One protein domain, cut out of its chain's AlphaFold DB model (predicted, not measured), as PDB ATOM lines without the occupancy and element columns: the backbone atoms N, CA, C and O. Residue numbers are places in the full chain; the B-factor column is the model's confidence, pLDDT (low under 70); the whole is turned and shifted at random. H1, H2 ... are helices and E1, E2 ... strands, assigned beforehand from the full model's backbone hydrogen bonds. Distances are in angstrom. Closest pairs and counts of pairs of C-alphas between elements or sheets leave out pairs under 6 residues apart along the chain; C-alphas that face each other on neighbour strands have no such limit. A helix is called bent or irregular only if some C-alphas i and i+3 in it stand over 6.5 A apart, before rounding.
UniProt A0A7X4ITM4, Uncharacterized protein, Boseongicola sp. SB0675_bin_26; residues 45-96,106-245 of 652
ATOM      1  N   PRO A  45      86.651 130.317 126.078       44.94
ATOM      2  CA  PRO A  45      87.030 129.138 125.289       44.94
ATOM      3  C   PRO A  45      88.541 128.867 125.261       44.94
ATOM      4  O   PRO A  45      88.979 127.736 125.033       44.94
ATOM      5  N   HIS A  46      89.365 129.892 125.505       52.62
ATOM      6  CA  HIS A  46      90.814 129.831 125.357       52.62
ATOM      7  C   HIS A  46      91.522 130.746 126.359       52.62
ATOM      8  O   HIS A  46      91.829 131.889 126.029       52.62
ATOM      9  N   THR A  47      91.839 130.240 127.557       56.41
ATOM     10  CA  THR A  47      92.682 131.011 128.476       56.41
ATOM     11  C   THR A  47      94.164 130.928 128.078       56.41
ATOM     12  O   THR A  47      94.777 129.857 128.042       56.41
ATOM     13  N   VAL A  48      94.746 132.068 127.713       63.19
ATOM     14  CA  VAL A  48      96.173 132.348 127.507       63.19
ATOM     15  C   VAL A  48      96.911 132.286 128.833       63.19
ATOM     16  O   VAL A  48      98.054 131.840 128.844       63.19
ATOM     17  N   PHE A  49      96.279 132.657 129.944       70.12
ATOM     18  CA  PHE A  49      96.894 132.608 131.267       70.12
ATOM     19  C   PHE A  49      96.259 131.567 132.196       70.12
ATOM     20  O   PHE A  49      95.124 131.125 132.012       70.12
ATOM     21  N   LEU A  50      97.016 131.173 133.220       70.50
ATOM     22  CA  LEU A  50      96.491 130.402 134.345       70.50
ATOM     23  C   LEU A  50      95.581 131.272 135.236       70.50
ATOM     24  O   LEU A  50      95.889 132.451 135.426       70.50
ATOM     25  N   PRO A  51      94.517 130.697 135.837       71.56
ATOM     26  CA  PRO A  51      93.647 131.425 136.757       71.56
ATOM     27  C   PRO A  51      94.426 132.071 137.905       71.56
ATOM     28  O   PRO A  51      95.292 131.441 138.521       71.56
ATOM     29  N   ALA A  52      94.101 133.324 138.204       79.12
ATOM     30  CA  ALA A  52      94.680 134.064 139.315       79.12
ATOM     31  C   ALA A  52      94.051 133.662 140.659       79.12
ATOM     32  O   ALA A  52      92.953 133.107 140.712       79.12
ATOM     33  N   GLU A  53      94.727 133.977 141.767       80.88
ATOM     34  CA  GLU A  53      94.167 133.754 143.109       80.88
ATOM     35  C   GLU A  53      93.074 134.765 143.484       80.88
ATOM     36  O   GLU A  53      92.216 134.460 144.311       80.88
ATOM     37  N   GLN A  54      93.136 135.959 142.893       85.81
ATOM     38  CA  GLN A  54      92.222 137.074 143.121       85.81
ATOM     39  C   GLN A  54      91.126 137.088 142.055       85.81
ATOM     40  O   GLN A  54      91.369 136.728 140.904       85.81
ATOM     41  N   THR A  55      89.925 137.526 142.420       87.62
ATOM     42  CA  THR A  55      88.807 137.728 141.493       87.62
ATOM     43  C   THR A  55      88.208 139.108 141.717       87.62
ATOM     44  O   THR A  55      87.788 139.426 142.829       87.62
ATOM     45  N   ILE A  56      88.160 139.918 140.665       88.44
ATOM     46  CA  ILE A  56      87.456 141.196 140.656       88.44
ATOM     47  C   ILE A  56      86.024 141.002 140.155       88.44
ATOM     48  O   ILE A  56      85.788 140.351 139.139       88.44
ATOM     49  N   MET A  57      85.071 141.570 140.882       87.56
ATOM     50  CA  MET A  57      83.665 141.646 140.521       87.56
ATOM     51  C   MET A  57      83.402 143.013 139.892       87.56
ATOM     52  O   MET A  57      83.622 144.039 140.542       87.56
ATOM     53  N   MET A  58      82.951 143.018 138.641       86.31
ATOM     54  CA  MET A  58      82.762 144.226 137.835       86.31
ATOM     55  C   MET A  58      81.383 144.210 137.173       86.31
ATOM     56  O   MET A  58      80.926 143.149 136.751       86.31
ATOM     57  N   SER A  59      80.720 145.365 137.083       84.00
ATOM     58  CA  SER A  59      79.480 145.470 136.310       84.00
ATOM     59  C   SER A  59      79.732 145.385 134.804       84.00
ATOM     60  O   SER A  59      80.780 145.851 134.353       84.00
ATOM     61  N   PRO A  60      78.785 144.847 134.013       81.56
ATOM     62  CA  PRO A  60      78.793 144.945 132.557       81.56
ATOM     63  C   PRO A  60      79.035 146.373 132.044       81.56
ATOM     64  O   PRO A  60      79.806 146.558 131.107       81.56
ATOM     65  N   ASP A  61      78.463 147.397 132.692       83.31
ATOM     66  CA  ASP A  61      78.705 148.804 132.335       83.31
ATOM     67  C   ASP A  61      80.182 149.201 132.501       83.31
ATOM     68  O   ASP A  61      80.809 149.670 131.547       83.31
ATOM     69  N   ILE A  62      80.781 148.941 133.670       86.38
ATOM     70  CA  ILE A  62      82.204 149.230 133.894       86.38
ATOM     71  C   ILE A  62      83.063 148.398 132.938       86.38
ATOM     72  O   ILE A  62      84.012 148.931 132.367       86.38
ATOM     73  N   GLN A  63      82.720 147.124 132.729       83.94
ATOM     74  CA  GLN A  63      83.426 146.227 131.817       83.94
ATOM     75  C   GLN A  63      83.422 146.767 130.386       83.94
ATOM     76  O   GLN A  63      84.484 146.820 129.771       83.94
ATOM     77  N   SER A  64      82.281 147.261 129.896       84.44
ATOM     78  CA  SER A  64      82.155 147.809 128.539       84.44
ATOM     79  C   SER A  64      83.091 148.996 128.275       84.44
ATOM     80  O   SER A  64      83.574 149.211 127.161       84.44
ATOM     81  N   ARG A  65      83.445 149.757 129.320       85.94
ATOM     82  CA  ARG A  65      84.396 150.879 129.226       85.94
ATOM     83  C   ARG A  65      85.841 150.419 129.013       85.94
ATOM     84  O   ARG A  65      86.682 151.232 128.631       85.94
ATOM     85  N   PHE A  66      86.122 149.135 129.225       84.00
ATOM     86  CA  PHE A  66      87.391 148.489 128.903       84.00
ATOM     87  C   PHE A  66      87.401 147.831 127.505       84.00
ATOM     88  O   PHE A  66      88.450 147.373 127.065       84.00
ATOM     89  N   ASP A  67      86.311 147.834 126.735       80.94
ATOM     90  CA  ASP A  67      86.259 147.095 125.457       80.94
ATOM     91  C   ASP A  67      87.189 147.648 124.362       80.94
ATOM     92  O   ASP A  67      87.523 146.950 123.402       80.94
ATOM     93  N   SER A  68      87.633 148.904 124.486       80.25
ATOM     94  CA  SER A  68      88.482 149.560 123.489       80.25
ATOM     95  C   SER A  68      89.856 149.952 124.044       80.25
ATOM     96  O   SER A  68      89.933 150.744 124.989       80.25
ATOM     97  N   PRO A  69      90.963 149.534 123.392       76.81
ATOM     98  CA  PRO A  69      92.307 150.044 123.672       76.81
ATOM     99  C   PRO A  69      92.473 151.552 123.442       76.81
ATOM    100  O   PRO A  69      93.446 152.131 123.915       76.81
ATOM    101  N   GLU A  70      91.558 152.197 122.713       78.06
ATOM    102  CA  GLU A  70      91.531 153.652 122.496       78.06
ATOM    103  C   GLU A  70      90.588 154.375 123.471       78.06
ATOM    104  O   GLU A  70      90.569 155.603 123.509       78.06
ATOM    105  N   GLY A  71      89.841 153.635 124.297       78.75
ATOM    106  CA  GLY A  71      88.884 154.190 125.251       78.75
ATOM    107  C   GLY A  71      89.528 155.110 126.290       78.75
ATOM    108  O   GLY A  71      90.724 154.996 126.596       78.75
ATOM    109  N   SER A  72      88.721 156.018 126.842       83.31
ATOM    110  CA  SER A  72      89.111 156.897 127.946       83.31
ATOM    111  C   SER A  72      89.469 156.097 129.207       83.31
ATOM    112  O   SER A  72      88.946 155.002 129.415       83.31
ATOM    113  N   PRO A  73      90.348 156.630 130.070       86.88
ATOM    114  CA  PRO A  73      90.679 155.997 131.342       86.88
ATOM    115  C   PRO A  73      89.437 155.857 132.233       86.88
ATOM    116  O   PRO A  73      88.583 156.745 132.290       86.88
ATOM    117  N   VAL A  74      89.364 154.745 132.959       89.25
ATOM    118  CA  VAL A  74      88.281 154.441 133.902       89.25
ATOM    119  C   VAL A  74      88.792 154.684 135.317       89.25
ATOM    120  O   VAL A  74      89.822 154.144 135.704       89.25
ATOM    121  N   PHE A  75      88.109 155.502 136.108       89.94
ATOM    122  CA  PHE A  75      88.524 155.783 137.484       89.94
ATOM    123  C   PHE A  75      87.785 154.854 138.432       89.94
ATOM    124  O   PHE A  75      86.558 154.855 138.460       89.94
ATOM    125  N   LEU A  76      88.540 154.039 139.164       90.50
ATOM    126  CA  LEU A  76      88.015 152.893 139.895       90.50
ATOM    127  C   LEU A  76      88.446 152.903 141.356       90.50
ATOM    128  O   LEU A  76      89.542 153.336 141.706       90.50
ATOM    129  N   GLN A  77      87.608 152.348 142.211       88.31
ATOM    130  CA  GLN A  77      87.926 151.991 143.582       88.31
ATOM    131  C   GLN A  77      87.752 150.490 143.729       88.31
ATOM    132  O   GLN A  77      86.769 149.914 143.263       88.31
ATOM    133  N   ILE A  78      88.731 149.856 144.371       88.12
ATOM    134  CA  ILE A  78      88.718 148.414 144.602       88.12
ATOM    135  C   ILE A  78      88.740 148.161 146.103       88.12
ATOM    136  O   ILE A  78      89.559 148.740 146.827       88.12
ATOM    137  N   ARG A  79      87.849 147.282 146.571       86.19
ATOM    138  CA  ARG A  79      87.797 146.844 147.971       86.19
ATOM    139  C   ARG A  79      87.540 145.343 148.100       86.19
ATOM    140  O   ARG A  79      86.839 144.782 147.260       86.19
ATOM    141  N   PRO A  80      88.018 144.693 149.169       85.94
ATOM    142  CA  PRO A  80      87.632 143.321 149.468       85.94
ATOM    143  C   PRO A  80      86.137 143.208 149.803       85.94
ATOM    144  O   PRO A  80      85.531 144.104 150.404       85.94
ATOM    145  N   LEU A  81      85.532 142.089 149.404       82.12
ATOM    146  CA  LEU A  81      84.152 141.727 149.706       82.12
ATOM    147  C   LEU A  81      84.099 140.770 150.903       82.12
ATOM    148  O   LEU A  81      84.398 139.580 150.804       82.12
ATOM    149  N   GLY A  82      83.647 141.300 152.041       77.38
ATOM    150  CA  GLY A  82      83.544 140.545 153.289       77.38
ATOM    151  C   GLY A  82      84.916 140.194 153.865       77.38
ATOM    152  O   GLY A  82      85.879 140.933 153.697       77.38
ATOM    153  N   GLU A  83      84.999 139.060 154.560       79.38
ATOM    154  CA  GLU A  83      86.258 138.556 155.134       79.38
ATOM    155  C   GLU A  83      87.150 137.860 154.088       79.38
ATOM    156  O   GLU A  83      88.288 137.499 154.383       79.38
ATOM    157  N   ASN A  84      86.644 137.641 152.868       74.25
ATOM    158  CA  ASN A  84      87.386 136.974 151.809       74.25
ATOM    159  C   ASN A  84      88.195 137.986 150.989       74.25
ATOM    160  O   ASN A  84      87.709 138.543 150.009       74.25
ATOM    161  N   GLU A  85      89.467 138.151 151.347       77.19
ATOM    162  CA  GLU A  85      90.410 139.022 150.632       77.19
ATOM    163  C   GLU A  85      90.682 138.597 149.175       77.19
ATOM    164  O   GLU A  85      91.370 139.324 148.465       77.19
ATOM    165  N   LYS A  86      90.172 137.438 148.723       84.50
ATOM    166  CA  LYS A  86      90.290 136.975 147.329       84.50
ATOM    167  C   LYS A  86      89.220 137.529 146.391       84.50
ATOM    168  O   LYS A  86      89.362 137.405 145.177       84.50
ATOM    169  N   LEU A  87      88.118 138.047 146.933       85.75
ATOM    170  CA  LEU A  87      87.018 138.586 146.143       85.75
ATOM    171  C   LEU A  87      86.999 140.099 146.318       85.75
ATOM    172  O   LEU A  87      86.843 140.598 147.431       85.75
ATOM    173  N   LEU A  88      87.159 140.828 145.222       88.50
ATOM    174  CA  LEU A  88      87.292 142.276 145.225       88.50
ATOM    175  C   LEU A  88      86.121 142.896 144.460       88.50
ATOM    176  O   LEU A  88      85.855 142.497 143.335       88.50
ATOM    177  N   ALA A  89      85.420 143.865 145.038       87.50
ATOM    178  CA  ALA A  89      84.426 144.660 144.317       87.50
ATOM    179  C   ALA A  89      85.090 145.869 143.663       87.50
ATOM    180  O   ALA A  89      85.905 146.540 144.304       87.50
ATOM    181  N   ILE A  90      84.692 146.150 142.423       88.69
ATOM    182  CA  ILE A  90      85.050 147.361 141.692       88.69
ATOM    183  C   ILE A  90      83.851 148.304 141.658       88.69
ATOM    184  O   ILE A  90      82.740 147.897 141.322       88.69
ATOM    185  N   GLU A  91      84.096 149.566 141.989       86.62
ATOM    186  CA  GLU A  91      83.140 150.669 141.875       86.62
ATOM    187  C   GLU A  91      83.835 151.816 141.127       86.62
ATOM    188  O   GLU A  91      85.026 152.057 141.343       86.62
ATOM    189  N   ASP A  92      83.154 152.494 140.206       86.75
ATOM    190  CA  ASP A  92      83.720 153.640 139.494       86.75
ATOM    191  C   ASP A  92      83.395 154.966 140.195       86.75
ATOM    192  O   ASP A  92      82.528 155.047 141.066       86.75
ATOM    193  N   TYR A  93      84.142 156.021 139.869       83.62
ATOM    194  CA  TYR A  93      83.903 157.351 140.428       83.62
ATOM    195  C   TYR A  93      84.231 158.469 139.439       83.62
ATOM    196  O   TYR A  93      85.069 158.328 138.546       83.62
ATOM    197  N   GLU A  94      83.609 159.631 139.639       80.94
ATOM    198  CA  GLU A  94      83.958 160.843 138.904       80.94
ATOM    199  C   GLU A  94      85.088 161.610 139.598       80.94
ATOM    200  O   GLU A  94      85.058 161.875 140.799       80.94
ATOM    201  N   LEU A  95      86.076 162.048 138.817       73.62
ATOM    202  CA  LEU A  95      87.254 162.774 139.312       73.62
ATOM    203  C   LEU A  95      86.941 164.122 139.984       73.62
ATOM    204  O   LEU A  95      87.754 164.638 140.762       73.62
ATOM    205  N   ASP A  96      85.805 164.709 139.608       68.62
ATOM    206  CA  ASP A  96      85.374 166.057 139.978       68.62
ATOM    207  C   ASP A  96      84.230 166.055 141.015       68.62
ATOM    208  O   ASP A  96      83.758 167.127 141.402       68.62
ATOM    209  N   PHE A 106      89.568 152.326 150.957       66.25
ATOM    210  CA  PHE A 106      89.510 152.194 149.498       66.25
ATOM    211  C   PHE A 106      90.858 152.515 148.855       66.25
ATOM    212  O   PHE A 106      91.474 153.539 149.158       66.25
ATOM    213  N   THR A 107      91.307 151.652 147.939       74.88
ATOM    214  CA  THR A 107      92.497 151.925 147.125       74.88
ATOM    215  C   THR A 107      92.051 152.468 145.765       74.88
ATOM    216  O   THR A 107      91.290 151.781 145.079       74.88
ATOM    217  N   PRO A 108      92.468 153.685 145.367       86.19
ATOM    218  CA  PRO A 108      92.100 154.257 144.078       86.19
ATOM    219  C   PRO A 108      92.940 153.656 142.945       86.19
ATOM    220  O   PRO A 108      94.159 153.524 143.060       86.19
ATOM    221  N   PHE A 109      92.289 153.357 141.827       90.75
ATOM    222  CA  PHE A 109      92.874 152.810 140.611       90.75
ATOM    223  C   PHE A 109      92.531 153.675 139.394       90.75
ATOM    224  O   PHE A 109      91.440 154.233 139.282       90.75
ATOM    225  N   VAL A 110      93.462 153.739 138.447       90.38
ATOM    226  CA  VAL A 110      93.224 154.224 137.087       90.38
ATOM    227  C   VAL A 110      93.275 153.025 136.151       90.38
ATOM    228  O   VAL A 110      94.307 152.376 135.991       90.38
ATOM    229  N   GLY A 111      92.127 152.723 135.563       89.44
ATOM    230  CA  GLY A 111      91.891 151.625 134.649       89.44
ATOM    231  C   GLY A 111      92.152 152.002 133.195       89.44
ATOM    232  O   GLY A 111      91.720 153.063 132.742       89.44
ATOM    233  N   PHE A 112      92.818 151.131 132.445       86.69
ATOM    234  CA  PHE A 112      92.878 151.222 130.986       86.69
ATOM    235  C   PHE A 112      93.072 149.855 130.338       86.69
ATOM    236  O   PHE A 112      93.663 148.942 130.917       86.69
ATOM    237  N   THR A 113      92.638 149.763 129.087       85.50
ATOM    238  CA  THR A 113      92.857 148.595 128.238       85.50
ATOM    239  C   THR A 113      94.122 148.760 127.414       85.50
ATOM    240  O   THR A 113      94.334 149.793 126.777       85.50
ATOM    241  N   LEU A 114      94.968 147.733 127.429       81.56
ATOM    242  CA  LEU A 114      96.124 147.578 126.558       81.56
ATOM    243  C   LEU A 114      95.870 146.393 125.625       81.56
ATOM    244  O   LEU A 114      95.928 145.233 126.035       81.56
ATOM    245  N   GLY A 115      95.605 146.688 124.355       73.19
ATOM    246  CA  GLY A 115      95.574 145.677 123.304       73.19
ATOM    247  C   GLY A 115      96.986 145.410 122.802       73.19
ATOM    248  O   GLY A 115      97.597 146.301 122.215       73.19
ATOM    249  N   VAL A 116      97.510 144.200 123.009       71.31
ATOM    250  CA  VAL A 116      98.827 143.809 122.484       71.31
ATOM    251  C   VAL A 116      98.690 142.535 121.658       71.31
ATOM    252  O   VAL A 116      98.207 141.504 122.122       71.31
ATOM    253  N   ARG A 117      99.150 142.590 120.404       69.19
ATOM    254  CA  ARG A 117      99.268 141.401 119.554       69.19
ATOM    255  C   ARG A 117     100.475 140.590 119.988       69.19
ATOM    256  O   ARG A 117     101.587 141.110 119.975       69.19
ATOM    257  N   ALA A 118     100.268 139.323 120.328       65.69
ATOM    258  CA  ALA A 118     101.344 138.448 120.763       65.69
ATOM    259  C   ALA A 118     101.380 137.149 119.959       65.69
ATOM    260  O   ALA A 118     100.366 136.612 119.512       65.69
ATOM    261  N   ARG A 119     102.585 136.598 119.808       63.47
ATOM    262  CA  ARG A 119     102.792 135.279 119.210       63.47
ATOM    263  C   ARG A 119     102.675 134.199 120.276       63.47
ATOM    264  O   ARG A 119     103.688 133.666 120.726       63.47
ATOM    265  N   ASN A 120     101.454 133.849 120.681       63.81
ATOM    266  CA  ASN A 120     101.275 132.647 121.487       63.81
ATOM    267  C   ASN A 120     101.314 131.395 120.595       63.81
ATOM    268  O   ASN A 120     100.593 131.278 119.606       63.81
ATOM    269  N   SER A 121     102.138 130.426 120.986       59.28
ATOM    270  CA  SER A 121     102.228 129.099 120.367       59.28
ATOM    271  C   SER A 121     101.100 128.139 120.793       59.28
ATOM    272  O   SER A 121     101.142 126.961 120.444       59.28
ATOM    273  N   GLY A 122     100.106 128.620 121.556       56.62
ATOM    274  CA  GLY A 122      99.011 127.827 122.139       56.62
ATOM    275  C   GLY A 122      99.303 127.298 123.556       56.62
ATOM    276  O   GLY A 122      98.516 126.530 124.131       56.62
ATOM    277  N   ALA A 123     100.440 127.695 124.135       60.28
ATOM    278  CA  ALA A 123     100.793 127.398 125.518       60.28
ATOM    279  C   ALA A 123     100.103 128.392 126.463       60.28
ATOM    280  O   ALA A 123      99.949 129.566 126.137       60.28
ATOM    281  N   MET A 124      99.710 127.919 127.645       66.62
ATOM    282  CA  MET A 124      99.309 128.838 128.706       66.62
ATOM    283  C   MET A 124     100.532 129.483 129.338       66.62
ATOM    284  O   MET A 124     101.572 128.835 129.485       66.62
ATOM    285  N   TRP A 125     100.381 130.725 129.758       72.81
ATOM    286  CA  TRP A 125     101.376 131.495 130.472       72.81
ATOM    287  C   TRP A 125     101.033 131.532 131.962       72.81
ATOM    288  O   TRP A 125      99.869 131.537 132.364       72.81
ATOM    289  N   HIS A 126     102.066 131.554 132.799       75.75
ATOM    290  CA  HIS A 126     101.884 131.979 134.180       75.75
ATOM    291  C   HIS A 126     101.558 133.471 134.195       75.75
ATOM    292  O   HIS A 126     102.106 134.231 133.393       75.75
ATOM    293  N   SER A 127     100.687 133.882 135.110       79.69
ATOM    294  CA  SER A 127     100.410 135.295 135.336       79.69
ATOM    295  C   SER A 127     101.705 136.007 135.748       79.69
ATOM    296  O   SER A 127     102.361 135.544 136.685       79.69
ATOM    297  N   PRO A 128     102.109 137.081 135.051       85.94
ATOM    298  CA  PRO A 128     103.347 137.783 135.358       85.94
ATOM    299  C   PRO A 128     103.214 138.517 136.693       85.94
ATOM    300  O   PRO A 128     102.221 139.204 136.926       85.94
ATOM    301  N   ASP A 129     104.230 138.403 137.546       90.50
ATOM    302  CA  ASP A 129     104.293 139.100 138.839       90.50
ATOM    303  C   ASP A 129     105.038 140.444 138.751       90.50
ATOM    304  O   ASP A 129     105.061 141.217 139.709       90.50
ATOM    305  N   GLN A 130     105.643 140.736 137.596       93.56
ATOM    306  CA  GLN A 130     106.424 141.940 137.329       93.56
ATOM    307  C   GLN A 130     106.234 142.426 135.891       93.56
ATOM    308  O   GLN A 130     106.134 141.632 134.949       93.56
ATOM    309  N   LEU A 131     106.268 143.743 135.693       91.50
ATOM    310  CA  LEU A 131     106.094 144.370 134.380       91.50
ATOM    311  C   LEU A 131     107.185 143.953 133.378       91.50
ATOM    312  O   LEU A 131     106.905 143.783 132.191       91.50
ATOM    313  N   GLY A 132     108.411 143.702 133.849       91.44
ATOM    314  CA  GLY A 132     109.488 143.164 133.014       91.44
ATOM    315  C   GLY A 132     109.189 141.758 132.484       91.44
ATOM    316  O   GLY A 132     109.475 141.463 131.322       91.44
ATOM    317  N   GLN A 133     108.565 140.901 133.299       89.25
ATOM    318  CA  GLN A 133     108.150 139.564 132.865       89.25
ATOM    319  C   GLN A 133     107.029 139.639 131.833       89.25
ATOM    320  O   GLN A 133     107.108 138.956 130.813       89.25
ATOM    321  N   LEU A 134     106.036 140.508 132.054       87.25
ATOM    322  CA  LEU A 134     104.956 140.734 131.095       87.25
ATOM    323  C   LEU A 134     105.499 141.225 129.745       87.25
ATOM    324  O   LEU A 134     105.165 140.667 128.703       87.25
ATOM    325  N   ARG A 135     106.400 142.215 129.751       88.38
ATOM    326  CA  ARG A 135     107.053 142.716 128.532       88.38
ATOM    327  C   ARG A 135     107.821 141.617 127.792       88.38
ATOM    328  O   ARG A 135     107.743 141.535 126.570       88.38
ATOM    329  N   ASN A 136     108.542 140.761 128.519       86.44
ATOM    330  CA  ASN A 136     109.275 139.637 127.928       86.44
ATOM    331  C   ASN A 136     108.333 138.571 127.349       86.44
ATOM    332  O   ASN A 136     108.610 138.038 126.274       86.44
ATOM    333  N   ALA A 137     107.220 138.272 128.026       79.69
ATOM    334  CA  ALA A 137     106.202 137.343 127.531       79.69
ATOM    335  C   ALA A 137     105.563 137.843 126.225       79.69
ATOM    336  O   ALA A 137     105.291 137.056 125.324       79.69
ATOM    337  N   LEU A 138     105.417 139.162 126.089       79.38
ATOM    338  CA  LEU A 138     104.924 139.835 124.886       79.38
ATOM    339  C   LEU A 138     106.030 140.134 123.849       79.38
ATOM    340  O   LEU A 138     105.797 140.868 122.888       79.38
ATOM    341  N   SER A 139     107.240 139.585 124.012       71.06
ATOM    342  CA  SER A 139     108.348 139.839 123.082       71.06
ATOM    343  C   SER A 139     108.020 139.359 121.660       71.06
ATOM    344  O   SER A 139     107.580 138.232 121.437       71.06
ATOM    345  N   GLY A 140     108.230 140.237 120.673       65.81
ATOM    346  CA  GLY A 140     107.861 139.989 119.273       65.81
ATOM    347  C   GLY A 140     106.504 140.559 118.843       65.81
ATOM    348  O   GLY A 140     106.121 140.346 117.694       65.81
ATOM    349  N   ALA A 141     105.807 141.286 119.724       65.88
ATOM    350  CA  ALA A 141     104.682 142.149 119.366       65.88
ATOM    351  C   ALA A 141     105.092 143.271 118.387       65.88
ATOM    352  O   ALA A 141     106.262 143.653 118.316       65.88
ATOM    353  N   GLU A 142     104.122 143.827 117.651       70.50
ATOM    354  CA  GLU A 142     104.345 144.959 116.730       70.50
ATOM    355  C   GLU A 142     104.829 146.231 117.458       70.50
ATOM    356  O   GLU A 142     105.544 147.044 116.870       70.50
ATOM    357  N   GLN A 143     104.464 146.392 118.735       76.75
ATOM    358  CA  GLN A 143     104.804 147.535 119.588       76.75
ATOM    359  C   GLN A 143     105.338 147.061 120.949       76.75
ATOM    360  O   GLN A 143     104.892 146.040 121.475       76.75
ATOM    361  N   ASP A 144     106.285 147.804 121.533       86.44
ATOM    362  CA  ASP A 144     106.797 147.529 122.881       86.44
ATOM    363  C   ASP A 144     105.779 147.960 123.948       86.44
ATOM    364  O   ASP A 144     105.257 149.074 123.910       86.44
ATOM    365  N   LEU A 145     105.522 147.092 124.932       87.69
ATOM    366  CA  LEU A 145     104.544 147.333 125.997       87.69
ATOM    367  C   LEU A 145     104.762 148.665 126.733       87.69
ATOM    368  O   LEU A 145     103.793 149.343 127.069       87.69
ATOM    369  N   LEU A 146     106.017 149.034 127.013       91.19
ATOM    370  CA  LEU A 146     106.309 150.251 127.771       91.19
ATOM    371  C   LEU A 146     106.085 151.506 126.929       91.19
ATOM    372  O   LEU A 146     105.732 152.545 127.483       91.19
ATOM    373  N   ASP A 147     106.240 151.414 125.609       89.88
ATOM    374  CA  ASP A 147     105.907 152.508 124.700       89.88
ATOM    375  C   ASP A 147     104.392 152.714 124.623       89.88
ATOM    376  O   ASP A 147     103.936 153.848 124.770       89.88
ATOM    377  N   VAL A 148     103.613 151.630 124.525       88.88
ATOM    378  CA  VAL A 148     102.140 151.698 124.570       88.88
ATOM    379  C   VAL A 148     101.666 152.283 125.906       88.88
ATOM    380  O   VAL A 148     100.851 153.206 125.937       88.88
ATOM    381  N   LEU A 149     102.211 151.805 127.030       90.31
ATOM    382  CA  LEU A 149     101.875 152.331 128.355       90.31
ATOM    383  C   LEU A 149     102.247 153.817 128.488       90.31
ATOM    384  O   LEU A 149     101.477 154.604 129.045       90.31
ATOM    385  N   ARG A 150     103.404 154.225 127.948       92.56
ATOM    386  CA  ARG A 150     103.843 155.626 127.941       92.56
ATOM    387  C   ARG A 150     102.910 156.504 127.117       92.56
ATOM    388  O   ARG A 150     102.589 157.606 127.560       92.56
ATOM    389  N   GLU A 151     102.465 156.043 125.955       90.44
ATOM    390  CA  GLU A 151     101.509 156.764 125.112       90.44
ATOM    391  C   GLU A 151     100.176 156.973 125.843       90.44
ATOM    392  O   GLU A 151      99.706 158.109 125.953       90.44
ATOM    393  N   ARG A 152      99.629 155.913 126.454       88.94
ATOM    394  CA  ARG A 152      98.378 155.977 127.232       88.94
ATOM    395  C   ARG A 152      98.483 156.954 128.404       88.94
ATOM    396  O   ARG A 152      97.612 157.808 128.578       88.94
ATOM    397  N   LEU A 153      99.573 156.899 129.172       90.88
ATOM    398  CA  LEU A 153      99.790 157.834 130.279       90.88
ATOM    399  C   LEU A 153     100.064 159.264 129.800       90.88
ATOM    400  O   LEU A 153      99.637 160.210 130.457       90.88
ATOM    401  N   THR A 154     100.702 159.450 128.643       91.25
ATOM    402  CA  THR A 154     100.869 160.780 128.036       91.25
ATOM    403  C   THR A 154      99.514 161.389 127.678       91.25
ATOM    404  O   THR A 154      99.275 162.555 127.999       91.25
ATOM    405  N   GLY A 155      98.615 160.601 127.075       88.94
ATOM    406  CA  GLY A 155      97.240 161.010 126.772       88.94
ATOM    407  C   GLY A 155      96.469 161.413 128.029       88.94
ATOM    408  O   GLY A 155      95.946 162.524 128.096       88.94
ATOM    409  N   LEU A 156      96.509 160.575 129.071       88.06
ATOM    410  CA  LEU A 156      95.883 160.869 130.363       88.06
ATOM    411  C   LEU A 156      96.440 162.152 131.002       88.06
ATOM    412  O   LEU A 156      95.676 162.990 131.476       88.06
ATOM    413  N   ILE A 157      97.765 162.339 131.009       86.75
ATOM    414  CA  ILE A 157      98.396 163.560 131.531       86.75
ATOM    415  C   ILE A 157      97.925 164.780 130.720       86.75
ATOM    416  O   ILE A 157      97.640 165.833 131.298       86.75
ATOM    417  N   ALA A 158      97.833 164.675 129.394       86.06
ATOM    418  CA  ALA A 158      97.373 165.770 128.545       86.06
ATOM    419  C   ALA A 158      95.904 166.138 128.822       86.06
ATOM    420  O   ALA A 158      95.609 167.315 129.032       86.06
ATOM    421  N   GLU A 159      95.014 165.149 128.891       84.06
ATOM    422  CA  GLU A 159      93.570 165.325 129.089       84.06
ATOM    423  C   GLU A 159      93.209 165.794 130.511       84.06
ATOM    424  O   GLU A 159      92.392 166.701 130.708       84.06
ATOM    425  N   ALA A 160      93.851 165.223 131.533       80.38
ATOM    426  CA  ALA A 160      93.579 165.575 132.923       80.38
ATOM    427  C   ALA A 160      94.050 167.001 133.270       80.38
ATOM    428  O   ALA A 160      93.480 167.636 134.164       80.38
ATOM    429  N   GLY A 161      95.062 167.535 132.575       81.75
ATOM    430  CA  GLY A 161      95.646 168.839 132.905       81.75
ATOM    431  C   GLY A 161      96.185 168.856 134.342       81.75
ATOM    432  O   GLY A 161      96.774 167.877 134.803       81.75
ATOM    433  N   ASP A 162      95.961 169.935 135.088       78.44
ATOM    434  CA  ASP A 162      96.422 170.037 136.483       78.44
ATOM    435  C   ASP A 162      95.753 169.014 137.422       78.44
ATOM    436  O   ASP A 162      96.305 168.681 138.472       78.44
ATOM    437  N   ARG A 163      94.609 168.436 137.021       80.56
ATOM    438  CA  ARG A 163      93.881 167.419 137.802       80.56
ATOM    439  C   ARG A 163      94.659 166.112 137.953       80.56
ATOM    440  O   ARG A 163      94.404 165.375 138.901       80.56
ATOM    441  N   ILE A 164      95.645 165.858 137.085       82.50
ATOM    442  CA  ILE A 164      96.510 164.668 137.143       82.50
ATOM    443  C   ILE A 164      97.194 164.502 138.505       82.50
ATOM    444  O   ILE A 164      97.464 163.383 138.929       82.50
ATOM    445  N   GLN A 165      97.413 165.606 139.231       81.94
ATOM    446  CA  GLN A 165      98.024 165.587 140.560       81.94
ATOM    447  C   GLN A 165      97.224 164.754 141.569       81.94
ATOM    448  O   GLN A 165      97.815 164.136 142.448       81.94
ATOM    449  N   ARG A 166      95.892 164.684 141.416       82.62
ATOM    450  CA  ARG A 166      95.019 163.857 142.266       82.62
ATOM    451  C   ARG A 166      95.186 162.359 142.008       82.62
ATOM    452  O   ARG A 166      94.834 161.562 142.868       82.62
ATOM    453  N   LEU A 167      95.709 161.989 140.841       85.94
ATOM    454  CA  LEU A 167      95.833 160.603 140.392       85.94
ATOM    455  C   LEU A 167      97.220 160.018 140.618       85.94
ATOM    456  O   LEU A 167      97.405 158.821 140.437       85.94
ATOM    457  N   TYR A 168      98.208 160.821 141.016       87.62
ATOM    458  CA  TYR A 168      99.563 160.308 141.190       87.62
ATOM    459  C   TYR A 168      99.677 159.219 142.255       87.62
ATOM    460  O   TYR A 168     100.557 158.378 142.129       87.62
ATOM    461  N   GLY A 169      98.804 159.224 143.267       85.62
ATOM    462  CA  GLY A 169      98.734 158.173 144.284       85.62
ATOM    463  C   GLY A 169      97.882 156.961 143.890       85.62
ATOM    464  O   GLY A 169      97.814 156.007 144.656       85.62
ATOM    465  N   SER A 170      97.217 156.988 142.732       89.44
ATOM    466  CA  SER A 170      96.384 155.880 142.262       89.44
ATOM    467  C   SER A 170      97.241 154.750 141.705       89.44
ATOM    468  O   SER A 170      98.232 155.005 141.025       89.44
ATOM    469  N   LEU A 171      96.853 153.501 141.947       93.25
ATOM    470  CA  LEU A 171      97.433 152.336 141.272       93.25
ATOM    471  C   LEU A 171      96.869 152.220 139.847       93.25
ATOM    472  O   LEU A 171      95.905 152.905 139.503       93.25
ATOM    473  N   LEU A 172      97.449 151.377 138.996       92.81
ATOM    474  CA  LEU A 172      96.913 151.118 137.658       92.81
ATOM    475  C   LEU A 172      96.213 149.763 137.629       92.81
ATOM    476  O   LEU A 172      96.733 148.787 138.168       92.81
ATOM    477  N   LEU A 173      95.043 149.710 136.991       91.56
ATOM    478  CA  LEU A 173      94.358 148.466 136.649       91.56
ATOM    479  C   LEU A 173      94.413 148.295 135.132       91.56
ATOM    480  O   LEU A 173      93.792 149.039 134.377       91.56
ATOM    481  N   ILE A 174      95.177 147.318 134.679       88.25
ATOM    482  CA  ILE A 174      95.451 147.109 133.264       88.25
ATOM    483  C   ILE A 174      94.611 145.937 132.786       88.25
ATOM    484  O   ILE A 174      94.843 144.815 133.233       88.25
ATOM    485  N   GLN A 175      93.676 146.173 131.867       87.19
ATOM    486  CA  GLN A 175      93.091 145.080 131.100       87.19
ATOM    487  C   GLN A 175      94.019 144.774 129.925       87.19
ATOM    488  O   GLN A 175      94.203 145.596 129.030       87.19
ATOM    489  N   LEU A 176      94.641 143.606 129.937       80.19
ATOM    490  CA  LEU A 176      95.455 143.115 128.841       80.19
ATOM    491  C   LEU A 176      94.580 142.283 127.908       80.19
ATOM    492  O   LEU A 176      94.039 141.267 128.334       80.19
ATOM    493  N   ILE A 177      94.490 142.693 126.644       73.75
ATOM    494  CA  ILE A 177      93.872 141.910 125.572       73.75
ATOM    495  C   ILE A 177      94.985 141.289 124.730       73.75
ATOM    496  O   ILE A 177      95.750 142.011 124.084       73.75
ATOM    497  N   VAL A 178      95.064 139.956 124.725       71.25
ATOM    498  CA  VAL A 178      96.020 139.211 123.893       71.25
ATOM    499  C   VAL A 178      95.332 138.724 122.623       71.25
ATOM    500  O   VAL A 178      94.359 137.982 122.699       71.25
ATOM    501  N   VAL A 179      95.865 139.110 121.459       69.00
ATOM    502  CA  VAL A 179      95.417 138.622 120.141       69.00
ATOM    503  C   VAL A 179      96.485 137.703 119.552       69.00
ATOM    504  O   VAL A 179      97.629 138.133 119.380       69.00
ATOM    505  N   ASN A 180      96.119 136.458 119.228       64.00
ATOM    506  CA  ASN A 180      97.047 135.453 118.698       64.00
ATOM    507  C   ASN A 180      97.098 135.450 117.161       64.00
ATOM    508  O   ASN A 180      96.080 135.532 116.489       64.00
ATOM    509  N   GLU A 181      98.288 135.259 116.578       60.31
ATOM    510  CA  GLU A 181      98.443 135.188 115.109       60.31
ATOM    511  C   GLU A 181      97.785 133.947 114.472       60.31
ATOM    512  O   GLU A 181      97.492 133.948 113.279       60.31
ATOM    513  N   THR A 182      97.587 132.869 115.239       56.53
ATOM    514  CA  THR A 182      97.039 131.599 114.721       56.53
ATOM    515  C   THR A 182      95.526 131.477 114.887       56.53
ATOM    516  O   THR A 182      94.917 130.669 114.192       56.53
ATOM    517  N   HIS A 183      94.936 132.261 115.794       54.81
ATOM    518  CA  HIS A 183      93.510 132.288 116.121       54.81
ATOM    519  C   HIS A 183      93.158 133.713 116.566       54.81
ATOM    520  O   HIS A 183      93.763 134.203 117.519       54.81
ATOM    521  N   GLU A 184      92.178 134.359 115.930       53.38
ATOM    522  CA  GLU A 184      91.658 135.685 116.323       53.38
ATOM    523  C   GLU A 184      90.820 135.613 117.621       53.38
ATOM    524  O   GLU A 184      89.686 136.073 117.680       53.38
ATOM    525  N   GLY A 185      91.353 134.984 118.670       53.66
ATOM    526  CA  GLY A 185      90.771 134.997 120.010       53.66
ATOM    527  C   GLY A 185      91.291 136.191 120.805       53.66
ATOM    528  O   GLY A 185      92.496 136.448 120.794       53.66
ATOM    529  N   ILE A 186      90.384 136.896 121.482       60.41
ATOM    530  CA  ILE A 186      90.664 137.976 122.433       60.41
ATOM    531  C   ILE A 186      90.400 137.421 123.830       60.41
ATOM    532  O   ILE A 186      89.287 136.987 124.111       60.41
ATOM    533  N   GLU A 187      91.402 137.450 124.708       62.16
ATOM    534  CA  GLU A 187      91.196 137.157 126.128       62.16
ATOM    535  C   GLU A 187      91.593 138.362 126.990       62.16
ATOM    536  O   GLU A 187      92.733 138.832 126.872       62.16
ATOM    537  N   PRO A 188      90.688 138.856 127.853       70.75
ATOM    538  CA  PRO A 188      91.002 139.892 128.818       70.75
ATOM    539  C   PRO A 188      91.593 139.303 130.108       70.75
ATOM    540  O   PRO A 188      90.996 138.444 130.754       70.75
ATOM    541  N   MET A 189      92.732 139.833 130.547       78.56
ATOM    542  CA  MET A 189      93.266 139.642 131.899       78.56
ATOM    543  C   MET A 189      93.368 140.991 132.604       78.56
ATOM    544  O   MET A 189      93.848 141.950 132.009       78.56
ATOM    545  N   PHE A 190      93.010 141.057 133.885       87.19
ATOM    546  CA  PHE A 190      93.206 142.262 134.684       87.19
ATOM    547  C   PHE A 190      94.464 142.159 135.550       87.19
ATOM    548  O   PHE A 190      94.657 141.181 136.273       87.19
ATOM    549  N   LEU A 191      95.317 143.181 135.476       90.25
ATOM    550  CA  LEU A 191      96.578 143.291 136.209       90.25
ATOM    551  C   LEU A 191      96.606 144.598 137.001       90.25
ATOM    552  O   LEU A 191      96.633 145.683 136.423       90.25
ATOM    553  N   GLY A 192      96.615 144.497 138.326       91.75
ATOM    554  CA  GLY A 192      96.843 145.627 139.224       91.75
ATOM    555  C   GLY A 192      98.337 145.872 139.432       91.75
ATOM    556  O   GLY A 192      99.088 144.920 139.642       91.75
ATOM    557  N   THR A 193      98.788 147.125 139.399       93.81
ATOM    558  CA  THR A 193     100.181 147.471 139.729       93.81
ATOM    559  C   THR A 193     100.378 147.636 141.232       93.81
ATOM    560  O   THR A 193      99.494 148.115 141.935       93.81
ATOM    561  N   SER A 194     101.569 147.297 141.732       92.19
ATOM    562  CA  SER A 194     101.976 147.635 143.105       92.19
ATOM    563  C   SER A 194     102.518 149.062 143.231       92.19
ATOM    564  O   SER A 194     102.579 149.599 144.332       92.19
ATOM    565  N   ALA A 195     102.963 149.644 142.112       93.19
ATOM    566  CA  ALA A 195     103.436 151.018 142.024       93.19
ATOM    567  C   ALA A 195     102.294 151.958 141.621       93.19
ATOM    568  O   ALA A 195     101.408 151.596 140.841       93.19
ATOM    569  N   THR A 196     102.348 153.175 142.142       92.75
ATOM    570  CA  THR A 196     101.421 154.262 141.837       92.75
ATOM    571  C   THR A 196     101.674 154.847 140.447       92.75
ATOM    572  O   THR A 196     102.771 154.755 139.892       92.75
ATOM    573  N   LEU A 197     100.670 155.510 139.879       92.12
ATOM    574  CA  LEU A 197     100.750 156.205 138.597       92.12
ATOM    575  C   LEU A 197     101.913 157.201 138.571       92.12
ATOM    576  O   LEU A 197     102.579 157.333 137.546       92.12
ATOM    577  N   GLY A 198     102.178 157.880 139.691       91.31
ATOM    578  CA  GLY A 198     103.318 158.777 139.842       91.31
ATOM    579  C   GLY A 198     104.657 158.063 139.643       91.31
ATOM    580  O   GLY A 198     105.460 158.478 138.807       91.31
ATOM    581  N   GLU A 199     104.874 156.959 140.359       93.06
ATOM    582  CA  GLU A 199     106.097 156.143 140.280       93.06
ATOM    583  C   GLU A 199     106.291 155.546 138.881       93.06
ATOM    584  O   GLU A 199     107.381 155.621 138.309       93.06
ATOM    585  N   ILE A 200     105.211 155.039 138.284       94.38
ATOM    586  CA  ILE A 200     105.212 154.508 136.916       94.38
ATOM    587  C   ILE A 200     105.534 155.623 135.915       94.38
ATOM    588  O   ILE A 200     106.351 155.442 135.015       94.38
ATOM    589  N   GLY A 201     104.956 156.812 136.094       93.56
ATOM    590  CA  GLY A 201     105.258 157.975 135.266       93.56
ATOM    591  C   GLY A 201     106.723 158.412 135.356       93.56
ATOM    592  O   GLY A 201     107.277 158.860 134.350       93.56
ATOM    593  N   VAL A 202     107.378 158.253 136.512       93.88
ATOM    594  CA  VAL A 202     108.829 158.480 136.659       93.88
ATOM    595  C   VAL A 202     109.622 157.430 135.886       93.88
ATOM    596  O   VAL A 202     110.509 157.800 135.115       93.88
ATOM    597  N   ALA A 203     109.281 156.145 136.031       94.81
ATOM    598  CA  ALA A 203     109.940 155.052 135.312       94.81
ATOM    599  C   ALA A 203     109.836 155.207 133.782       94.81
ATOM    600  O   ALA A 203     110.774 154.894 133.054       94.81
ATOM    601  N   LEU A 204     108.729 155.761 133.280       95.44
ATOM    602  CA  LEU A 204     108.520 156.000 131.847       95.44
ATOM    603  C   LEU A 204     109.089 157.337 131.335       95.44
ATOM    604  O   LEU A 204     108.912 157.673 130.162       95.44
ATOM    605  N   GLY A 205     109.742 158.122 132.198       93.88
ATOM    606  CA  GLY A 205     110.331 159.415 131.840       93.88
ATOM    607  C   GLY A 205     109.319 160.555 131.650       93.88
ATOM    608  O   GLY A 205     109.691 161.627 131.168       93.88
ATOM    609  N   LEU A 206     108.051 160.360 132.029       93.19
ATOM    610  CA  LEU A 206     106.972 161.356 131.922       93.19
ATOM    611  C   LEU A 206     106.931 162.307 133.122       93.19
ATOM    612  O   LEU A 206     106.589 163.485 132.986       93.19
ATOM    613  N   LEU A 207     107.280 161.795 134.300       92.25
ATOM    614  CA  LEU A 207     107.267 162.521 135.562       92.25
ATOM    615  C   LEU A 207     108.664 162.542 136.196       92.25
ATOM    616  O   LEU A 207     109.578 161.822 135.790       92.25
ATOM    617  N   PHE A 208     108.840 163.396 137.194       90.19
ATOM    618  CA  PHE A 208     109.973 163.362 138.114       90.19
ATOM    619  C   PHE A 208     109.460 163.485 139.550       90.19
ATOM    620  O   PHE A 208     108.416 164.089 139.797       90.19
ATOM    621  N   GLU A 209     110.188 162.918 140.503       86.06
ATOM    622  CA  GLU A 209     109.874 163.063 141.922       86.06
ATOM    623  C   GLU A 209     110.338 164.443 142.418       86.06
ATOM    624  O   GLU A 209     111.489 164.832 142.189       86.06
ATOM    625  N   SER A 210     109.455 165.221 143.056       77.19
ATOM    626  CA  SER A 210     109.851 166.540 143.564       77.19
ATOM    627  C   SER A 210     110.763 166.397 144.788       77.19
ATOM    628  O   SER A 210     110.442 165.645 145.709       77.19
ATOM    629  N   PRO A 211     111.871 167.150 144.873       60.72
ATOM    630  CA  PRO A 211     112.729 167.107 146.049       60.72
ATOM    631  C   PRO A 211     112.103 167.838 147.260       60.72
ATOM    632  O   PRO A 211     112.050 169.066 147.269       60.72
ATOM    633  N   GLY A 212     111.727 167.086 148.309       54.38
ATOM    634  CA  GLY A 212     111.604 167.547 149.711       54.38
ATOM    635  C   GLY A 212     110.207 167.927 150.257       54.38
ATOM    636  O   GLY A 212     109.483 168.707 149.651       54.38
ATOM    637  N   GLU A 213     109.887 167.400 151.454       48.47
ATOM    638  CA  GLU A 213     108.855 167.788 152.460       48.47
ATOM    639  C   GLU A 213     107.388 168.040 152.038       48.47
ATOM    640  O   GLU A 213     106.581 168.474 152.861       48.47
ATOM    641  N   VAL A 214     106.981 167.693 150.821       51.06
ATOM    642  CA  VAL A 214     105.557 167.594 150.459       51.06
ATOM    643  C   VAL A 214     105.222 166.116 150.295       51.06
ATOM    644  O   VAL A 214     105.884 165.410 149.539       51.06
ATOM    645  N   THR A 215     104.227 165.619 151.029       45.66
ATOM    646  CA  THR A 215     103.743 164.233 150.931       45.66
ATOM    647  C   THR A 215     103.312 163.934 149.489       45.66
ATOM    648  O   THR A 215     102.259 164.392 149.061       45.66
ATOM    649  N   HIS A 216     104.167 163.214 148.754       54.88
ATOM    650  CA  HIS A 216     104.016 162.728 147.372       54.88
ATOM    651  C   HIS A 216     103.650 163.785 146.309       54.88
ATOM    652  O   HIS A 216     102.548 163.779 145.767       54.88
ATOM    653  N   SER A 217     104.580 164.672 145.939       72.44
ATOM    654  CA  SER A 217     104.391 165.584 144.798       72.44
ATOM    655  C   SER A 217     105.252 165.180 143.591       72.44
ATOM    656  O   SER A 217     106.436 165.496 143.497       72.44
ATOM    657  N   PHE A 218     104.661 164.487 142.619       85.88
ATOM    658  CA  PHE A 218     105.294 164.256 141.315       85.88
ATOM    659  C   PHE A 218     105.148 165.499 140.425       85.88
ATOM    660  O   PHE A 218     104.122 166.181 140.438       85.88
ATOM    661  N   GLY A 219     106.177 165.816 139.642       85.56
ATOM    662  CA  GLY A 219     106.183 166.915 138.677       85.56
ATOM    663  C   GLY A 219     106.186 166.408 137.237       85.56
ATOM    664  O   GLY A 219     106.759 165.362 136.944       85.56
ATOM    665  N   ARG A 220     105.576 167.157 136.308       86.94
ATOM    666  CA  ARG A 220     105.653 166.843 134.870       86.94
ATOM    667  C   ARG A 220     107.059 167.097 134.344       86.94
ATOM    668  O   ARG A 220     107.579 168.203 134.492       86.94
ATOM    669  N   ARG A 221     107.655 166.112 133.677       87.50
ATOM    670  CA  ARG A 221     108.989 166.243 133.092       87.50
ATOM    671  C   ARG A 221     108.900 166.841 131.687       87.50
ATOM    672  O   ARG A 221     108.289 166.265 130.794       87.50
ATOM    673  N   LEU A 222     109.512 168.010 131.494       85.69
ATOM    674  CA  LEU A 222     109.588 168.696 130.203       85.69
ATOM    675  C   LEU A 222     111.046 169.115 129.925       85.69
ATOM    676  O   LEU A 222     111.574 169.936 130.677       85.69
ATOM    677  N   PRO A 223     111.704 168.591 128.867       86.62
ATOM    678  CA  PRO A 223     111.202 167.603 127.899       86.62
ATOM    679  C   PRO A 223     111.026 166.201 128.512       86.62
ATOM    680  O   PRO A 223     111.649 165.892 129.528       86.62
ATOM    681  N   VAL A 224     110.193 165.365 127.877       90.06
ATOM    682  CA  VAL A 224     110.021 163.944 128.240       90.06
ATOM    683  C   VAL A 224     111.387 163.249 128.229       90.06
ATOM    684  O   VAL A 224     112.187 163.468 127.319       90.06
ATOM    685  N   GLY A 225     111.672 162.471 129.273       91.81
ATOM    686  CA  GLY A 225     112.918 161.719 129.419       91.81
ATOM    687  C   GLY A 225     112.880 160.339 128.756       91.81
ATOM    688  O   GLY A 225     111.853 159.901 128.237       91.81
ATOM    689  N   ASP A 226     114.013 159.642 128.817       93.69
ATOM    690  CA  ASP A 226     114.108 158.234 128.426       93.69
ATOM    691  C   ASP A 226     113.383 157.324 129.439       93.69
ATOM    692  O   ASP A 226     113.255 157.687 130.610       93.69
ATOM    693  N   ILE A 227     112.929 156.140 128.999       94.62
ATOM    694  CA  ILE A 227     112.426 155.100 129.915       94.62
ATOM    695  C   ILE A 227     113.596 154.562 130.732       94.62
ATOM    696  O   ILE A 227     114.611 154.136 130.175       94.62
ATOM    697  N   ASP A 228     113.399 154.486 132.043       95.12
ATOM    698  CA  ASP A 228     114.212 153.671 132.934       95.12
ATOM    699  C   ASP A 228     113.706 152.222 132.895       95.12
ATOM    700  O   ASP A 228     112.750 151.843 133.575       95.12
ATOM    701  N   TYR A 229     114.322 151.411 132.031       92.62
ATOM    702  CA  TYR A 229     113.896 150.032 131.800       92.62
ATOM    703  C   TYR A 229     114.085 149.133 133.021       92.62
ATOM    704  O   TYR A 229     113.286 148.216 133.208       92.62
ATOM    705  N   ASP A 230     115.106 149.389 133.841       92.62
ATOM    706  CA  ASP A 230     115.388 148.590 135.034       92.62
ATOM    707  C   ASP A 230     114.355 148.892 136.124       92.62
ATOM    708  O   ASP A 230     113.796 147.970 136.723       92.62
ATOM    709  N   HIS A 231     114.031 150.174 136.325       92.62
ATOM    710  CA  HIS A 231     112.968 150.574 137.242       92.62
ATOM    711  C   HIS A 231     111.604 150.054 136.771       92.62
ATOM    712  O   HIS A 231     110.878 149.437 137.551       92.62
ATOM    713  N   ALA A 232     111.278 150.228 135.485       92.69
ATOM    714  CA  ALA A 232     110.019 149.749 134.928       92.69
ATOM    715  C   ALA A 232     109.883 148.222 135.045       92.69
ATOM    716  O   ALA A 232     108.814 147.726 135.387       92.69
ATOM    717  N   ALA A 233     110.960 147.465 134.813       93.19
ATOM    718  CA  ALA A 233     110.937 146.007 134.896       93.19
ATOM    719  C   ALA A 233     110.604 145.482 136.303       93.19
ATOM    720  O   ALA A 233     109.979 144.426 136.409       93.19
ATOM    721  N   GLY A 234     110.997 146.210 137.353       94.25
ATOM    722  CA  GLY A 234     110.789 145.831 138.754       94.25
ATOM    723  C   GLY A 234     109.404 146.147 139.329       94.25
ATOM    724  O   GLY A 234     109.135 145.759 140.465       94.25
ATOM    725  N   ILE A 235     108.526 146.833 138.586       95.56
ATOM    726  CA  ILE A 235     107.162 147.139 139.046       95.56
ATOM    727  C   ILE A 235     106.377 145.834 139.209       95.56
ATOM    728  O   ILE A 235     106.220 145.083 138.244       95.56
ATOM    729  N   GLY A 236     105.870 145.586 140.417       94.44
ATOM    730  CA  GLY A 236     105.065 144.411 140.731       94.44
ATOM    731  C   GLY A 236     103.679 144.461 140.091       94.44
ATOM    732  O   GLY A 236     103.070 145.527 139.971       94.44
ATOM    733  N   LEU A 237     103.184 143.289 139.700       92.50
ATOM    734  CA  LEU A 237     101.866 143.065 139.120       92.50
ATOM    735  C   LEU A 237     101.105 142.012 139.927       92.50
ATOM    736  O   LEU A 237     101.670 141.017 140.377       92.50
ATOM    737  N   MET A 238      99.802 142.222 140.075       90.31
ATOM    738  CA  MET A 238      98.872 141.270 140.672       90.31
ATOM    739  C   MET A 238      97.765 140.975 139.668       90.31
ATOM    740  O   MET A 238      97.011 141.870 139.291       90.31
ATOM    741  N   ALA A 239      97.670 139.724 139.228       88.62
ATOM    742  CA  ALA A 239      96.602 139.292 138.338       88.62
ATOM    743  C   ALA A 239      95.305 139.049 139.108       88.62
ATOM    744  O   ALA A 239      95.328 138.566 140.243       88.62
ATOM    745  N   ALA A 240      94.181 139.327 138.458       87.00
ATOM    746  CA  ALA A 240      92.860 138.971 138.939       87.00
ATOM    747  C   ALA A 240      92.016 138.376 137.807       87.00
ATOM    748  O   ALA A 240      92.049 138.853 136.669       87.00
ATOM    749  N   ASN A 241      91.240 137.346 138.140       82.94
ATOM    750  CA  ASN A 241      90.158 136.870 137.288       82.94
ATOM    751  C   ASN A 241      89.030 137.901 137.308       82.94
ATOM    752  O   ASN A 241      88.859 138.610 138.296       82.94
ATOM    753  N   MET A 242      88.222 137.935 136.261       81.19
ATOM    754  CA  MET A 242      87.015 138.751 136.221       81.19
ATOM    755  C   MET A 242      85.792 137.871 136.465       81.19
ATOM    756  O   MET A 242      85.666 136.795 135.884       81.19
ATOM    757  N   CYS A 243      84.884 138.355 137.302       82.56
ATOM    758  CA  CYS A 243      83.525 137.854 137.417       82.56
ATOM    759  C   CYS A 243      82.570 139.024 137.197       82.56
ATOM    760  O   CYS A 243      82.759 140.099 137.770       82.56
ATOM    761  N   SER A 244      81.529 138.819 136.400       81.38
ATOM    762  CA  SER A 244      80.484 139.824 136.244       81.38
ATOM    763  C   SER A 244      79.697 139.980 137.546       81.38
ATOM    764  O   SER A 244      79.549 139.032 138.330       81.38
ATOM    765  N   SER A 245      79.208 141.189 137.798       85.06
ATOM    766  CA  SER A 245      78.252 141.446 138.865       85.06
ATOM    767  C   SER A 245      76.947 140.676 138.625       85.06
ATOM    768  O   SER A 245      76.630 140.271 137.507       85.06
TER     769      SER A 245
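AT A GLANCE: This is residues 45 to 96 and 106 to 245 of the 652 residues of an uncharacterized protein of Boseongicola sp. SB0675_bin_26 (UniProt A0A7X4ITM4). A closed barrel of seven strands makes the main body, and the long, kinked helix H3 runs along its outside over E4. H4 stands up from the barrel beside H3, and next to these two lies a small hairpin, E7 and E8, at one end of the longest axis. H1 packs on the barrel's outside elsewhere, and the short H5 bridges H2 and H4. The printed part has 192 residues, with five named helices and nine named strands in the order E1 H1 E2 E3 E4 H2 H3 E5 E6 H4 E7 E8 H5 E9; the barrel is mixed, E7 with E8 antiparallel, and the class is mixed, helices and strands. The whole is compact, with a radius of gyration of the C-alphas of 16.5 A and spans of 50 by 41 by 26 A.

HOW THE PARTS SIT: Start at E1, residues 54 to 58, the parallel neighbour of E3, residues 84 to 92; N 57 and O 88 are 2.7 A apart, within hydrogen-bond range. H1, residues 60 to 64, is on the barrel, outside it, at a height over the sheet of 7.4 A. E2, residues 74 to 81, forms an antiparallel hairpin with E3, with N 77 to O 91 at 2.7 A. On the other side of E2 look for E4, residues 107 to 118, antiparallel, with N 109 to O 76 at 2.7 A. E4, H2 at residues 131 to 137, H3 at 145 to 167 and E5 at 171 to 180 make a strand-helix-strand unit, two parallel neighbour strands with helices between, whose crossover is right-handed; N 110 and O 171 are 2.8 A apart. H3 is outside the barrel at a height over the sheet of 10.5 A and runs along E4, at 18 degrees on the local plane; their closest C-alphas, of Leu 114 and Val 148, are 7.6 A apart. H3 has a kink of 116 degrees near residue 161 and is irregular, with C-alphas 159 and 162 9.2 A apart. E5 and E6, residues 186 to 196, form a hairpin, with N 174 to O 191 at 2.8 A. E9, residues 237 to 244, closes the ring: it is antiparallel to E6, with N 238 to O 192 at 2.8 A, and parallel to E1, with N 241 to O 54 at 2.8 A. H4, residues 197 to 203, touches H3, closest at the C-alphas of Leu 197 and Leu 167, 6.8 A. E7, residues 207 to 209, and E8, residues 218 to 220, form a hairpin, with N 219 to O 208 at 2.8 A. H5, residues 229 to 233, is not on the barrel; it touches H2, closest at the C-alphas of Ala 233 and Gly 132, 3.7 A, and H4, at Ala 232 and Ala 203, 5.3 A. Every O i to N i+4 pair is within hydrogen-bond range in H1, H2, H4 and H5; in H3 13 of 19 are.

IN THESE COORDINATES: Find C-alpha 54 at (92.222, 137.074, 143.121), where E1 begins. E2 covers 20.7 A, E3 21.0 A and E4, the longest strand, 30.9 A. From C-alpha 145 at (104.544, 147.333, 125.997) H3 covers 21.4 A. E5 covers 28.2 A, E6 27.5 A and E9 21.8 A, ending at C-alpha 244 at (80.484, 139.824, 136.244).

THE WHOLE: The two C-alphas farthest apart, of Thr 182 and Glu 213, are 53.6 A apart. Residues 97 to 105 are not printed; C-alphas 96 and 106 are 17.3 A apart across the cut. The link from E4 to H2, residues 119 to 130, is long. Mean pLDDT of the printed part is 81.5; look for values under 70 at residues 45 to 48, 96, 106, 117 to 124, 140 to 141, 179 to 187 and 211 to 216.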